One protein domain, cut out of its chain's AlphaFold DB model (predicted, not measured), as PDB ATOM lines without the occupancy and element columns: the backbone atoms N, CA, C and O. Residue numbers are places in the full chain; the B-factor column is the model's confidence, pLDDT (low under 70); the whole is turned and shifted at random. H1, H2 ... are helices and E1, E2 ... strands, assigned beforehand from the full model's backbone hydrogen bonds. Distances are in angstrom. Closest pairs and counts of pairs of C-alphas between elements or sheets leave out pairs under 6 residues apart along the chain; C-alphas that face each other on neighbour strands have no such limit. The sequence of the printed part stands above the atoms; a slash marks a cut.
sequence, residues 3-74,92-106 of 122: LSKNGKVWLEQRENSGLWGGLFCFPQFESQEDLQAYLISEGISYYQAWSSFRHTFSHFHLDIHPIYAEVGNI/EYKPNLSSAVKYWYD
ATOM      1  N   LEU A   3      42.194 -31.602 -33.593       89.62
ATOM      2  CA  LEU A   3      42.751 -30.253 -33.532       89.62
ATOM      3  C   LEU A   3      43.279 -29.889 -34.908       89.62
ATOM      4  O   LEU A   3      44.151 -30.591 -35.421       89.62
ATOM      5  N   SER A   4      42.781 -28.801 -35.487       87.88
ATOM      6  CA  SER A   4      43.296 -28.259 -36.739       87.88
ATOM      7  C   SER A   4      44.072 -26.967 -36.517       87.88
ATOM      8  O   SER A   4      43.699 -26.144 -35.687       87.88
ATOM      9  N   LYS A   5      45.159 -26.787 -37.268       85.56
ATOM     10  CA  LYS A   5      45.932 -25.545 -37.324       85.56
ATOM     11  C   LYS A   5      46.514 -25.380 -38.720       85.56
ATOM     12  O   LYS A   5      47.285 -26.228 -39.170       85.56
ATOM     13  N   ASN A   6      46.176 -24.287 -39.403       85.31
ATOM     14  CA  ASN A   6      46.681 -23.963 -40.746       85.31
ATOM     15  C   ASN A   6      46.519 -25.122 -41.754       85.31
ATOM     16  O   ASN A   6      47.436 -25.430 -42.512       85.31
ATOM     17  N   GLY A   7      45.375 -25.811 -41.720       81.81
ATOM     18  CA  GLY A   7      45.088 -26.951 -42.596       81.81
ATOM     19  C   GLY A   7      45.792 -28.261 -42.226       81.81
ATOM     20  O   GLY A   7      45.561 -29.264 -42.894       81.81
ATOM     21  N   LYS A   8      46.601 -28.282 -41.162       86.38
ATOM     22  CA  LYS A   8      47.175 -29.501 -40.577       86.38
ATOM     23  C   LYS A   8      46.332 -29.975 -39.403       86.38
ATOM     24  O   LYS A   8      45.582 -29.190 -38.823       86.38
ATOM     25  N   VAL A   9      46.472 -31.244 -39.041       88.94
ATOM     26  CA  VAL A   9      45.780 -31.865 -37.911       88.94
ATOM     27  C   VAL A   9      46.756 -32.505 -36.936       88.94
ATOM     28  O   VAL A   9      47.785 -33.045 -37.338       88.94
ATOM     29  N   TRP A  10      46.443 -32.431 -35.651       87.94
ATOM     30  CA  TRP A  10      47.264 -33.020 -34.599       87.94
ATOM     31  C   TRP A  10      47.007 -34.518 -34.455       87.94
ATOM     32  O   TRP A  10      45.855 -34.937 -34.304       87.94
ATOM     33  N   LEU A  11      48.083 -35.299 -34.444       87.62
ATOM     34  CA  LEU A  11      48.074 -36.729 -34.170       87.62
ATOM     35  C   LEU A  11      49.101 -37.078 -33.092       87.62
ATOM     36  O   LEU A  11      50.166 -36.465 -32.992       87.62
ATOM     37  N   GLU A  12      48.785 -38.114 -32.327       86.69
ATOM     38  CA  GLU A  12      49.625 -38.670 -31.275       86.69
ATOM     39  C   GLU A  12      49.849 -40.153 -31.554       86.69
ATOM     40  O   GLU A  12      48.908 -40.891 -31.872       86.69
ATOM     41  N   GLN A  13      51.102 -40.587 -31.466       82.69
ATOM     42  CA  GLN A  13      51.429 -42.000 -31.539       82.69
ATOM     43  C   GLN A  13      50.995 -42.680 -30.245       82.69
ATOM     44  O   GLN A  13      51.388 -42.264 -29.155       82.69
ATOM     45  N   ARG A  14      50.190 -43.734 -30.362       83.25
ATOM     46  CA  ARG A  14      49.816 -44.547 -29.203       83.25
ATOM     47  C   ARG A  14      51.004 -45.385 -28.747       83.25
ATOM     48  O   ARG A  14      51.827 -45.796 -29.565       83.25
ATOM     49  N   GLU A  15      51.038 -45.694 -27.453       81.44
ATOM     50  CA  GLU A  15      51.931 -46.716 -26.896       81.44
ATOM     51  C   GLU A  15      51.901 -47.997 -27.742       81.44
ATOM     52  O   GLU A  15      50.872 -48.319 -28.336       81.44
ATOM     53  N   ASN A  16      52.995 -48.760 -27.785       79.25
ATOM     54  CA  ASN A  16      53.105 -50.003 -28.569       79.25
ATOM     55  C   ASN A  16      52.305 -51.177 -27.955       79.25
ATOM     56  O   ASN A  16      52.789 -52.302 -27.851       79.25
ATOM     57  N   SER A  17      51.078 -50.923 -27.509       74.56
ATOM     58  CA  SER A  17      50.162 -51.913 -26.952       74.56
ATOM     59  C   SER A  17      48.701 -51.516 -27.190       74.56
ATOM     60  O   SER A  17      48.377 -50.352 -27.426       74.56
ATOM     61  N   GLY A  18      47.805 -52.503 -27.125       72.00
ATOM     62  CA  GLY A  18      46.364 -52.294 -27.252       72.00
ATOM     63  C   GLY A  18      45.875 -52.028 -28.680       72.00
ATOM     64  O   GLY A  18      46.581 -52.241 -29.670       72.00
ATOM     65  N   LEU A  19      44.618 -51.584 -28.781       67.44
ATOM     66  CA  LEU A  19      43.984 -51.227 -30.049       67.44
ATOM     67  C   LEU A  19      44.759 -50.059 -30.681       67.44
ATOM     68  O   LEU A  19      44.856 -48.984 -30.086       67.44
ATOM     69  N   TRP A  20      45.325 -50.302 -31.867       73.88
ATOM     70  CA  TRP A  20      46.173 -49.360 -32.616       73.88
ATOM     71  C   TRP A  20      47.524 -49.027 -31.972       73.88
ATOM     72  O   TRP A  20      48.044 -47.929 -32.176       73.88
ATOM     73  N   GLY A  21      48.105 -49.962 -31.216       79.62
ATOM     74  CA  GLY A  21      49.425 -49.761 -30.627       79.62
ATOM     75  C   GLY A  21      50.481 -49.368 -31.668       79.62
ATOM     76  O   GLY A  21      50.588 -50.000 -32.720       79.62
ATOM     77  N   GLY A  22      51.221 -48.293 -31.397       80.56
ATOM     78  CA  GLY A  22      52.239 -47.744 -32.296       80.56
ATOM     79  C   GLY A  22      51.718 -46.934 -33.490       80.56
ATOM     80  O   GLY A  22      52.535 -46.372 -34.222       80.56
ATOM     81  N   LEU A  23      50.397 -46.834 -33.694       85.25
ATOM     82  CA  LEU A  23      49.806 -46.022 -34.762       85.25
ATOM     83  C   LEU A  23      49.556 -44.585 -34.307       85.25
ATOM     84  O   LEU A  23      49.273 -44.315 -33.136       85.25
ATOM     85  N   PHE A  24      49.577 -43.665 -35.267       83.88
ATOM     86  CA  PHE A  24      49.163 -42.285 -35.051       83.88
ATOM     87  C   PHE A  24      47.641 -42.172 -35.089       83.88
ATOM     88  O   PHE A  24      46.986 -42.562 -36.062       83.88
ATOM     89  N   CYS A  25      47.086 -41.616 -34.017       85.69
ATOM     90  CA  CYS A  25      45.658 -41.398 -33.835       85.69
ATOM     91  C   CYS A  25      45.386 -39.955 -33.409       85.69
ATOM     92  O   CYS A  25      46.258 -39.256 -32.897       85.69
ATOM     93  N   PHE A  26      44.144 -39.513 -33.577       89.31
ATOM     94  CA  PHE A  26      43.679 -38.295 -32.928       89.31
ATOM     95  C   PHE A  26      43.731 -38.439 -31.396       89.31
ATOM     96  O   PHE A  26      43.481 -39.547 -30.905       89.31
ATOM     97  N   PRO A  27      43.974 -37.348 -30.642       87.69
ATOM     98  CA  PRO A  27      43.875 -37.363 -29.186       87.69
ATOM     99  C   PRO A  27      42.474 -37.811 -28.756       87.69
ATOM    100  O   PRO A  27      41.458 -37.399 -29.334       87.69
ATOM    101  N   GLN A  28      42.422 -38.680 -27.753       87.19
ATOM    102  CA  GLN A  28      41.203 -39.276 -27.212       87.19
ATOM    103  C   GLN A  28      41.103 -38.936 -25.730       87.19
ATOM    104  O   GLN A  28      42.119 -38.843 -25.049       87.19
ATOM    105  N   PHE A  29      39.877 -38.758 -25.256       88.12
ATOM    106  CA  PHE A  29      39.576 -38.458 -23.862       88.12
ATOM    107  C   PHE A  29      38.521 -39.454 -23.402       88.12
ATOM    108  O   PHE A  29      37.580 -39.727 -24.148       88.12
ATOM    109  N   GLU A  30      38.709 -40.018 -22.213       83.81
ATOM    110  CA  GLU A  30      37.780 -41.000 -21.644       83.81
ATOM    111  C   GLU A  30      36.554 -40.324 -21.024       83.81
ATOM    112  O   GLU A  30      35.488 -40.932 -20.942       83.81
ATOM    113  N   SER A  31      36.689 -39.053 -20.638       86.56
ATOM    114  CA  SER A  31      35.636 -38.265 -20.013       86.56
ATOM    115  C   SER A  31      35.471 -36.894 -20.673       86.56
ATOM    116  O   SER A  31      36.375 -36.364 -21.332       86.56
ATOM    117  N   GLN A  32      34.289 -36.306 -20.496       85.38
ATOM    118  CA  GLN A  32      34.029 -34.939 -20.939       85.38
ATOM    119  C   GLN A  32      34.846 -33.936 -20.113       85.38
ATOM    120  O   GLN A  32      35.277 -32.909 -20.637       85.38
ATOM    121  N   GLU A  33      35.091 -34.246 -18.845       88.62
ATOM    122  CA  GLU A  33      35.874 -33.444 -17.914       88.62
ATOM    123  C   GLU A  33      37.334 -33.334 -18.374       88.62
ATOM    124  O   GLU A  33      37.873 -32.227 -18.426       88.62
ATOM    125  N   ASP A  34      37.950 -34.444 -18.794       89.00
ATOM    126  CA  ASP A  34      39.323 -34.454 -19.319       89.00
ATOM    127  C   ASP A  34      39.439 -33.651 -20.615       89.00
ATOM    128  O   ASP A  34      40.389 -32.884 -20.800       89.00
ATOM    129  N   LEU A  35      38.444 -33.784 -21.499       87.50
ATOM    130  CA  LEU A  35      38.355 -32.979 -22.713       87.50
ATOM    131  C   LEU A  35      38.266 -31.486 -22.375       87.50
ATOM    132  O   LEU A  35      38.998 -30.681 -22.952       87.50
ATOM    133  N   GLN A  36      37.382 -31.096 -21.454       86.56
ATOM    134  CA  GLN A  36      37.211 -29.695 -21.063       86.56
ATOM    135  C   GLN A  36      38.474 -29.129 -20.410       86.56
ATOM    136  O   GLN A  36      38.907 -28.033 -20.769       86.56
ATOM    137  N   ALA A  37      39.102 -29.881 -19.505       88.31
ATOM    138  CA  ALA A  37      40.363 -29.496 -18.883       88.31
ATOM    139  C   ALA A  37      41.467 -29.293 -19.931       88.31
ATOM    140  O   ALA A  37      42.211 -28.310 -19.864       88.31
ATOM    141  N   TYR A  38      41.536 -30.176 -20.931       87.50
ATOM    142  CA  TYR A  38      42.467 -30.044 -22.044       87.50
ATOM    143  C   TYR A  38      42.202 -28.776 -22.866       87.50
ATOM    144  O   TYR A  38      43.117 -27.973 -23.058       87.50
ATOM    145  N   LEU A  39      40.953 -28.548 -23.289       85.19
ATOM    146  CA  LEU A  39      40.559 -27.366 -24.066       85.19
ATOM    147  C   LEU A  39      40.913 -26.061 -23.340       85.19
ATOM    148  O   LEU A  39      41.478 -25.155 -23.950       85.19
ATOM    149  N   ILE A  40      40.651 -25.987 -22.029       86.31
ATOM    150  CA  ILE A  40      41.014 -24.833 -21.194       86.31
ATOM    151  C   ILE A  40      42.534 -24.657 -21.143       86.31
ATOM    152  O   ILE A  40      43.022 -23.537 -21.298       86.31
ATOM    153  N   SER A  41      43.289 -25.743 -20.947       85.62
ATOM    154  CA  SER A  41      44.753 -25.682 -20.852       85.62
ATOM    155  C   SER A  41      45.428 -25.220 -22.146       85.62
ATOM    156  O   SER A  41      46.439 -24.524 -22.090       85.62
ATOM    157  N   GLU A  42      44.832 -25.541 -23.295       82.31
ATOM    158  CA  GLU A  42      45.295 -25.114 -24.619       82.31
ATOM    159  C   GLU A  42      44.705 -23.756 -25.053       82.31
ATOM    160  O   GLU A  42      45.002 -23.266 -26.143       82.31
ATOM    161  N   GLY A  43      43.861 -23.126 -24.223       85.06
ATOM    162  CA  GLY A  43      43.216 -21.847 -24.537       85.06
ATOM    163  C   GLY A  43      42.208 -21.922 -25.692       85.06
ATOM    164  O   GLY A  43      41.967 -20.924 -26.371       85.06
ATOM    165  N   ILE A  44      41.627 -23.097 -25.940       83.62
ATOM    166  CA  ILE A  44      40.673 -23.344 -27.023       83.62
ATOM    167  C   ILE A  44      39.261 -23.039 -26.518       83.62
ATOM    168  O   ILE A  44      38.676 -23.807 -25.756       83.62
ATOM    169  N   SER A  45      38.693 -21.924 -26.973       78.19
ATOM    170  CA  SER A  45      37.333 -21.498 -26.613       78.19
ATOM    171  C   SER A  45      36.260 -21.931 -27.614       78.19
ATOM    172  O   SER A  45      35.092 -22.033 -27.246       78.19
ATOM    173  N   TYR A  46      36.639 -22.221 -28.863       81.44
ATOM    174  CA  TYR A  46      35.716 -22.607 -29.929       81.44
ATOM    175  C   TYR A  46      35.995 -24.029 -30.418       81.44
ATOM    176  O   TYR A  46      37.042 -24.319 -30.999       81.44
ATOM    177  N   TYR A  47      35.023 -24.910 -30.206       88.75
ATOM    178  CA  TYR A  47      35.024 -26.286 -30.689       88.75
ATOM    179  C   TYR A  47      33.600 -26.712 -31.054       88.75
ATOM    180  O   TYR A  47      32.618 -26.137 -30.586       88.75
ATOM    181  N   GLN A  48      33.486 -27.726 -31.903       90.56
ATOM    182  CA  GLN A  48      32.222 -28.246 -32.400       90.56
ATOM    183  C   GLN A  48      32.199 -29.767 -32.270       90.56
ATOM    184  O   GLN A  48      33.111 -30.454 -32.729       90.56
ATOM    185  N   ALA A  49      31.124 -30.302 -31.696       89.50
ATOM    186  CA  ALA A  49      30.845 -31.728 -31.767       89.50
ATOM    187  C   ALA A  49      30.356 -32.104 -33.173       89.50
ATOM    188  O   ALA A  49      29.492 -31.440 -33.749       89.50
ATOM    189  N   TRP A  50      30.918 -33.169 -33.731       90.75
ATOM    190  CA  TRP A  50      30.476 -33.758 -34.990       90.75
ATOM    191  C   TRP A  50      29.602 -34.983 -34.738       90.75
ATOM    192  O   TRP A  50      29.509 -35.496 -33.620       90.75
ATOM    193  N   SER A  51      28.955 -35.458 -35.803       89.81
ATOM    194  CA  SER A  51      28.136 -36.664 -35.768       89.81
ATOM    195  C   SER A  51      28.930 -37.834 -35.198       89.81
ATOM    196  O   SER A  51      30.008 -38.180 -35.686       89.81
ATOM    197  N   SER A  52      28.384 -38.423 -34.140       90.75
ATOM    198  CA  SER A  52      28.959 -39.608 -33.516       90.75
ATOM    199  C   SER A  52      28.698 -40.834 -34.383       90.75
ATOM    200  O   SER A  52      27.679 -40.910 -35.070       90.75
ATOM    201  N   PHE A  53      29.616 -41.791 -34.361       90.81
ATOM    202  CA  PHE A  53      29.498 -43.026 -35.130       90.81
ATOM    203  C   PHE A  53      30.191 -44.179 -34.407       90.81
ATOM    204  O   PHE A  53      31.069 -43.967 -33.574       90.81
ATOM    205  N   ARG A  54      29.814 -45.412 -34.750       89.25
ATOM    206  CA  ARG A  54      30.392 -46.627 -34.173       89.25
ATOM    207  C   ARG A  54      31.329 -47.300 -35.165       89.25
ATOM    208  O   ARG A  54      30.957 -47.543 -36.310       89.25
ATOM    209  N   HIS A  55      32.529 -47.642 -34.710       84.50
ATOM    210  CA  HIS A  55      33.437 -48.527 -35.425       84.50
ATOM    211  C   HIS A  55      33.365 -49.934 -34.828       84.50
ATOM    212  O   HIS A  55      33.668 -50.146 -33.653       84.50
ATOM    213  N   THR A  56      32.968 -50.903 -35.649       85.06
ATOM    214  CA  THR A  56      32.807 -52.297 -35.233       85.06
ATOM    215  C   THR A  56      34.010 -53.134 -35.652       85.06
ATOM    216  O   THR A  56      34.251 -53.347 -36.838       85.06
ATOM    217  N   PHE A  57      34.729 -53.653 -34.660       82.69
ATOM    218  CA  PHE A  57      35.698 -54.736 -34.809       82.69
ATOM    219  C   PHE A  57      35.011 -56.085 -34.563       82.69
ATOM    220  O   PHE A  57      33.951 -56.143 -33.940       82.69
ATOM    221  N   SER A  58      35.647 -57.187 -34.968       84.75
ATOM    222  CA  SER A  58      35.091 -58.538 -34.785       84.75
ATOM    223  C   SER A  58      34.758 -58.889 -33.329       84.75
ATOM    224  O   SER A  58      33.854 -59.681 -33.088       84.75
ATOM    225  N   HIS A  59      35.469 -58.305 -32.361       84.31
ATOM    226  CA  HIS A  59      35.322 -58.626 -30.935       84.31
ATOM    227  C   HIS A  59      35.097 -57.399 -30.042       84.31
ATOM    228  O   HIS A  59      35.136 -57.515 -28.822       84.31
ATOM    229  N   PHE A  60      34.903 -56.213 -30.627       83.88
ATOM    230  CA  PHE A  60      34.777 -54.969 -29.870       83.88
ATOM    231  C   PHE A  60      34.052 -53.891 -30.683       83.88
ATOM    232  O   PHE A  60      34.107 -53.878 -31.914       83.88
ATOM    233  N   HIS A  61      33.385 -52.963 -30.005       85.88
ATOM    234  CA  HIS A  61      32.772 -51.795 -30.627       85.88
ATOM    235  C   HIS A  61      33.337 -50.533 -29.997       85.88
ATOM    236  O   HIS A  61      33.373 -50.414 -28.776       85.88
ATOM    237  N   LEU A  62      33.752 -49.599 -30.844       85.38
ATOM    238  CA  LEU A  62      34.225 -48.293 -30.429       85.38
ATOM    239  C   LEU A  62      33.200 -47.243 -30.844       85.38
ATOM    240  O   LEU A  62      33.038 -46.970 -32.035       85.38
ATOM    241  N   ASP A  63      32.519 -46.658 -29.869       88.50
ATOM    242  CA  ASP A  63      31.703 -45.468 -30.083       88.50
ATOM    243  C   ASP A  63      32.604 -44.236 -30.129       88.50
ATOM    244  O   ASP A  63      33.372 -43.962 -29.207       88.50
ATOM    245  N   ILE A  64      32.549 -43.510 -31.242       89.06
ATOM    246  CA  ILE A  64      33.382 -42.342 -31.494       89.06
ATOM    247  C   ILE A  64      32.497 -41.102 -31.468       89.06
ATOM    248  O   ILE A  64      31.562 -40.973 -32.259       89.06
ATOM    249  N   HIS A  65      32.852 -40.166 -30.589       90.69
ATOM    250  CA  HIS A  65      32.248 -38.842 -30.461       90.69
ATOM    251  C   HIS A  65      33.275 -37.786 -30.900       90.69
ATOM    252  O   HIS A  65      34.095 -37.338 -30.091       90.69
ATOM    253  N   PRO A  66      33.334 -37.425 -32.194       91.25
ATOM    254  CA  PRO A  66      34.374 -36.534 -32.675       91.25
ATOM    255  C   PRO A  66      34.086 -35.103 -32.226       91.25
ATOM    256  O   PRO A  66      33.005 -34.567 -32.446       91.25
ATOM    257  N   ILE A  67      35.097 -34.475 -31.640       91.50
ATOM    258  CA  ILE A  67      35.104 -33.048 -31.322       91.50
ATOM    259  C   ILE A  67      36.141 -32.392 -32.215       91.50
ATOM    260  O   ILE A  67      37.295 -32.815 -32.193       91.50
ATOM    261  N   TYR A  68      35.744 -31.399 -32.996       90.69
ATOM    262  CA  TYR A  68      36.628 -30.608 -33.842       90.69
ATOM    263  C   TYR A  68      36.921 -29.262 -33.189       90.69
ATOM    264  O   TYR A  68      36.002 -28.591 -32.725       90.69
ATOM    265  N   ALA A  69      38.181 -28.843 -33.189       88.62
ATOM    266  CA  ALA A  69      38.576 -27.513 -32.754       88.62
ATOM    267  C   ALA A  69      39.673 -26.947 -33.657       88.62
ATOM    268  O   ALA A  69      40.547 -27.679 -34.127       88.62
ATOM    269  N   GLU A  70      39.641 -25.636 -33.878       84.25
ATOM    270  CA  GLU A  70      40.652 -24.929 -34.659       84.25
ATOM    271  C   GLU A  70      41.519 -24.064 -33.739       84.25
ATOM    272  O   GLU A  70      41.034 -23.176 -33.041       84.25
ATOM    273  N   VAL A  71      42.822 -24.338 -33.732       79.19
ATOM    274  CA  VAL A  71      43.806 -23.662 -32.888       79.19
ATOM    275  C   VAL A  71      44.427 -22.510 -33.668       79.19
ATOM    276  O   VAL A  71      44.947 -22.696 -34.768       79.19
ATOM    277  N   GLY A  72      44.430 -21.317 -33.075       70.88
ATOM    278  CA  GLY A  72      44.986 -20.113 -33.700       70.88
ATOM    279  C   GLY A  72      43.968 -19.278 -34.473       70.88
ATOM    280  O   GLY A  72      44.305 -18.171 -34.882       70.88
ATOM    281  N   ASN A  73      42.716 -19.733 -34.581       50.34
ATOM    282  CA  ASN A  73      41.593 -18.855 -34.882       50.34
ATOM    283  C   ASN A  73      41.148 -18.196 -33.569       50.34
ATOM    284  O   ASN A  73      40.081 -18.466 -33.019       50.34
ATOM    285  N   ILE A  74      42.000 -17.309 -33.046       46.19
ATOM    286  CA  ILE A  74      41.472 -16.183 -32.287       46.19
ATOM    287  C   ILE A  74      40.608 -15.492 -33.335       46.19
ATOM    288  O   ILE A  74      41.139 -14.812 -34.215       46.19
ATOM    289  N   GLU A  92      56.592 -26.790 -17.383       32.91
ATOM    290  CA  GLU A  92      56.384 -27.626 -16.205       32.91
ATOM    291  C   GLU A  92      55.862 -29.005 -16.619       32.91
ATOM    292  O   GLU A  92      54.825 -29.176 -17.262       32.91
ATOM    293  N   TYR A  93      56.686 -29.988 -16.278       35.19
ATOM    294  CA  TYR A  93      56.552 -31.415 -16.499       35.19
ATOM    295  C   TYR A  93      55.347 -31.990 -15.743       35.19
ATOM    296  O   TYR A  93      55.272 -31.891 -14.520       35.19
ATOM    297  N   LYS A  94      54.437 -32.657 -16.464       39.53
ATOM    298  CA  LYS A  94      53.489 -33.605 -15.868       39.53
ATOM    299  C   LYS A  94      54.100 -35.012 -15.959       39.53
ATOM    300  O   LYS A  94      54.325 -35.481 -17.079       39.53
ATOM    301  N   PRO A  95      54.395 -35.683 -14.829       46.41
ATOM    302  CA  PRO A  95      54.813 -37.076 -14.851       46.41
ATOM    303  C   PRO A  95      53.625 -37.910 -15.336       46.41
ATOM    304  O   PRO A  95      52.491 -37.632 -14.949       46.41
ATOM    305  N   ASN A  96      53.916 -38.897 -16.187       37.69
ATOM    306  CA  ASN A  96      53.007 -39.773 -16.948       37.69
ATOM    307  C   ASN A  96      52.826 -39.397 -18.430       37.69
ATOM    308  O   ASN A  96      51.880 -39.860 -19.065       37.69
ATOM    309  N   LEU A  97      53.750 -38.626 -19.019       42.94
ATOM    310  CA  LEU A  97      53.895 -38.610 -20.474       42.94
ATOM    311  C   LEU A  97      54.318 -40.014 -20.938       42.94
ATOM    312  O   LEU A  97      55.498 -40.361 -20.955       42.94
ATOM    313  N   SER A  98      53.321 -40.810 -21.326       44.06
ATOM    314  CA  SER A  98      53.443 -41.738 -22.447       44.06
ATOM    315  C   SER A  98      54.389 -41.114 -23.475       44.06
ATOM    316  O   SER A  98      54.282 -39.918 -23.774       44.06
ATOM    317  N   SER A  99      55.344 -41.893 -23.980       41.59
ATOM    318  CA  SER A  99      56.350 -41.443 -24.954       41.59
ATOM    319  C   SER A  99      55.719 -41.236 -26.339       41.59
ATOM    320  O   SER A  99      56.278 -41.619 -27.363       41.59
ATOM    321  N   ALA A 100      54.517 -40.665 -26.368       57.00
ATOM    322  CA  ALA A 100      53.709 -40.423 -27.535       57.00
ATOM    323  C   ALA A 100      54.376 -39.343 -28.384       57.00
ATOM    324  O   ALA A 100      54.409 -38.156 -28.037       57.00
ATOM    325  N   VAL A 101      54.923 -39.766 -29.521       73.56
ATOM    326  CA  VAL A 101      55.397 -38.861 -30.562       73.56
ATOM    327  C   VAL A 101      54.206 -38.043 -31.058       73.56
ATOM    328  O   VAL A 101      53.170 -38.583 -31.444       73.56
ATOM    329  N   LYS A 102      54.359 -36.721 -31.033       81.00
ATOM    330  CA  LYS A 102      53.340 -35.746 -31.429       81.00
ATOM    331  C   LYS A 102      53.643 -35.207 -32.822       81.00
ATOM    332  O   LYS A 102      54.773 -34.794 -33.082       81.00
ATOM    333  N   TYR A 103      52.652 -35.198 -33.712       82.62
ATOM    334  CA  TYR A 103      52.862 -34.886 -35.125       82.62
ATOM    335  C   TYR A 103      51.700 -34.087 -35.738       82.62
ATOM    336  O   TYR A 103      50.540 -34.478 -35.648       82.62
ATOM    337  N   TRP A 104      52.018 -32.967 -36.400       84.19
ATOM    338  CA  TRP A 104      51.059 -32.191 -37.197       84.19
ATOM    339  C   TRP A 104      51.006 -32.737 -38.626       84.19
ATOM    340  O   TRP A 104      51.832 -32.380 -39.468       84.19
ATOM    341  N   TYR A 105      50.023 -33.591 -38.892       83.81
ATOM    342  CA  TYR A 105      49.799 -34.220 -40.186       83.81
ATOM    343  C   TYR A 105      49.114 -33.280 -41.167       83.81
ATOM    344  O   TYR A 105      48.171 -32.584 -40.804       83.81
ATOM    345  N   ASP A 106      49.585 -33.262 -42.412       85.75
ATOM    346  CA  ASP A 106      48.988 -32.497 -43.502       85.75
ATOM    347  C   ASP A 106      48.088 -33.417 -44.347       85.75
ATOM    348  O   ASP A 106      48.599 -34.227 -45.124       85.75
TER     349      ASP A 106
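AT A GLANCE: This is residues 3 to 74 and 92 to 106 of the 122 residues of a protein of Rodentibacter pneumotropicus (UniProt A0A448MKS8). You are looking at a twisted sheet of five short strands, with the two-stranded hairpin E4 and E5 continuing its E3 and E6 end as an arm, and one helix, H1, set off from the sheet. The long loop of residues 14 to 31 runs from E2 to H1, and residues 92 to 97 stick out. The printed part has 87 residues, with E1, E2, H1, E3, E4, E5, E6 and E7 along the chain; the large sheet, E3, E6, E1, E2, E7, is mixed and E4 with E5 is antiparallel. The class is mixed, helices and strands, with 40 residues, under half, in named elements. The whole is only just compact, close to loose, with a radius of gyration of the C-alphas of 14.1 A and spans of 43 by 33 by 29 A.

IN THESE COORDINATES: Find C-alpha 3 at (42.751, -30.253, -33.532), where E1, residues 3 to 5, begins. E2 follows as residues 8 to 13, 16.0 A long. Go on to H1, residues 32 to 41, 14.2 A long, which begins with C-alpha 32 at (34.029, -34.939, -20.939). Then come E3, residues 47 to 49, E4, residues 53 to 57, 13.3 A, E5, residues 60 to 64, 12.8 A, and E6, residues 67 to 70, 10.4 A. E7, residues 102 to 105, ends with C-alpha 105 at (49.799, -34.220, -40.186).

HOW THE PARTS SIT: Start with the large sheet, whose edge strands are E3 and E7; from edge to edge the strands' lines turn by 100 degrees. E3 and E6 are antiparallel, with N 48 and O 68 at 2.8 A. E6 and E1 are parallel, at 18 degrees, with N 4 and O 69 at 2.8 A. E1 and E2 form a hairpin, with N 5 and O 8 at 2.9 A. E2 and E7 are antiparallel, with N 9 and O 105 at 2.8 A. Look next at the hairpin E4 and E5, with N 55 and O 62 at 2.8 A; E5 runs on into E6 across a break of 2 residues, at 42 degrees. E2, H1 and E3 form a split strand-helix-strand unit, two strands of one sheet that are not neighbours, with a helix between them in the chain and E6 and E1 between them in the sheet; its crossover is right-handed. H1 is not on the sheet, with 3 pairs of C-alphas within 10 A, and is apart from E1, E4, E5, E6 and E7. In H1 every O i to N i+4 pair is within hydrogen-bond range.

THE WHOLE: The C-alphas of His 59 and Ile 74, the two farthest apart, are 42.9 A from each other. Residues 75 to 91 are not printed, and C-alphas 74 and 92 are 24.7 A apart across the cut. Of the links printed whole, E2 to H1, with 18 residues, is long and the others are tight. Mean pLDDT of the printed part is 79.6; it is under 70 at residues 19, 73 to 74 and 92 to 100.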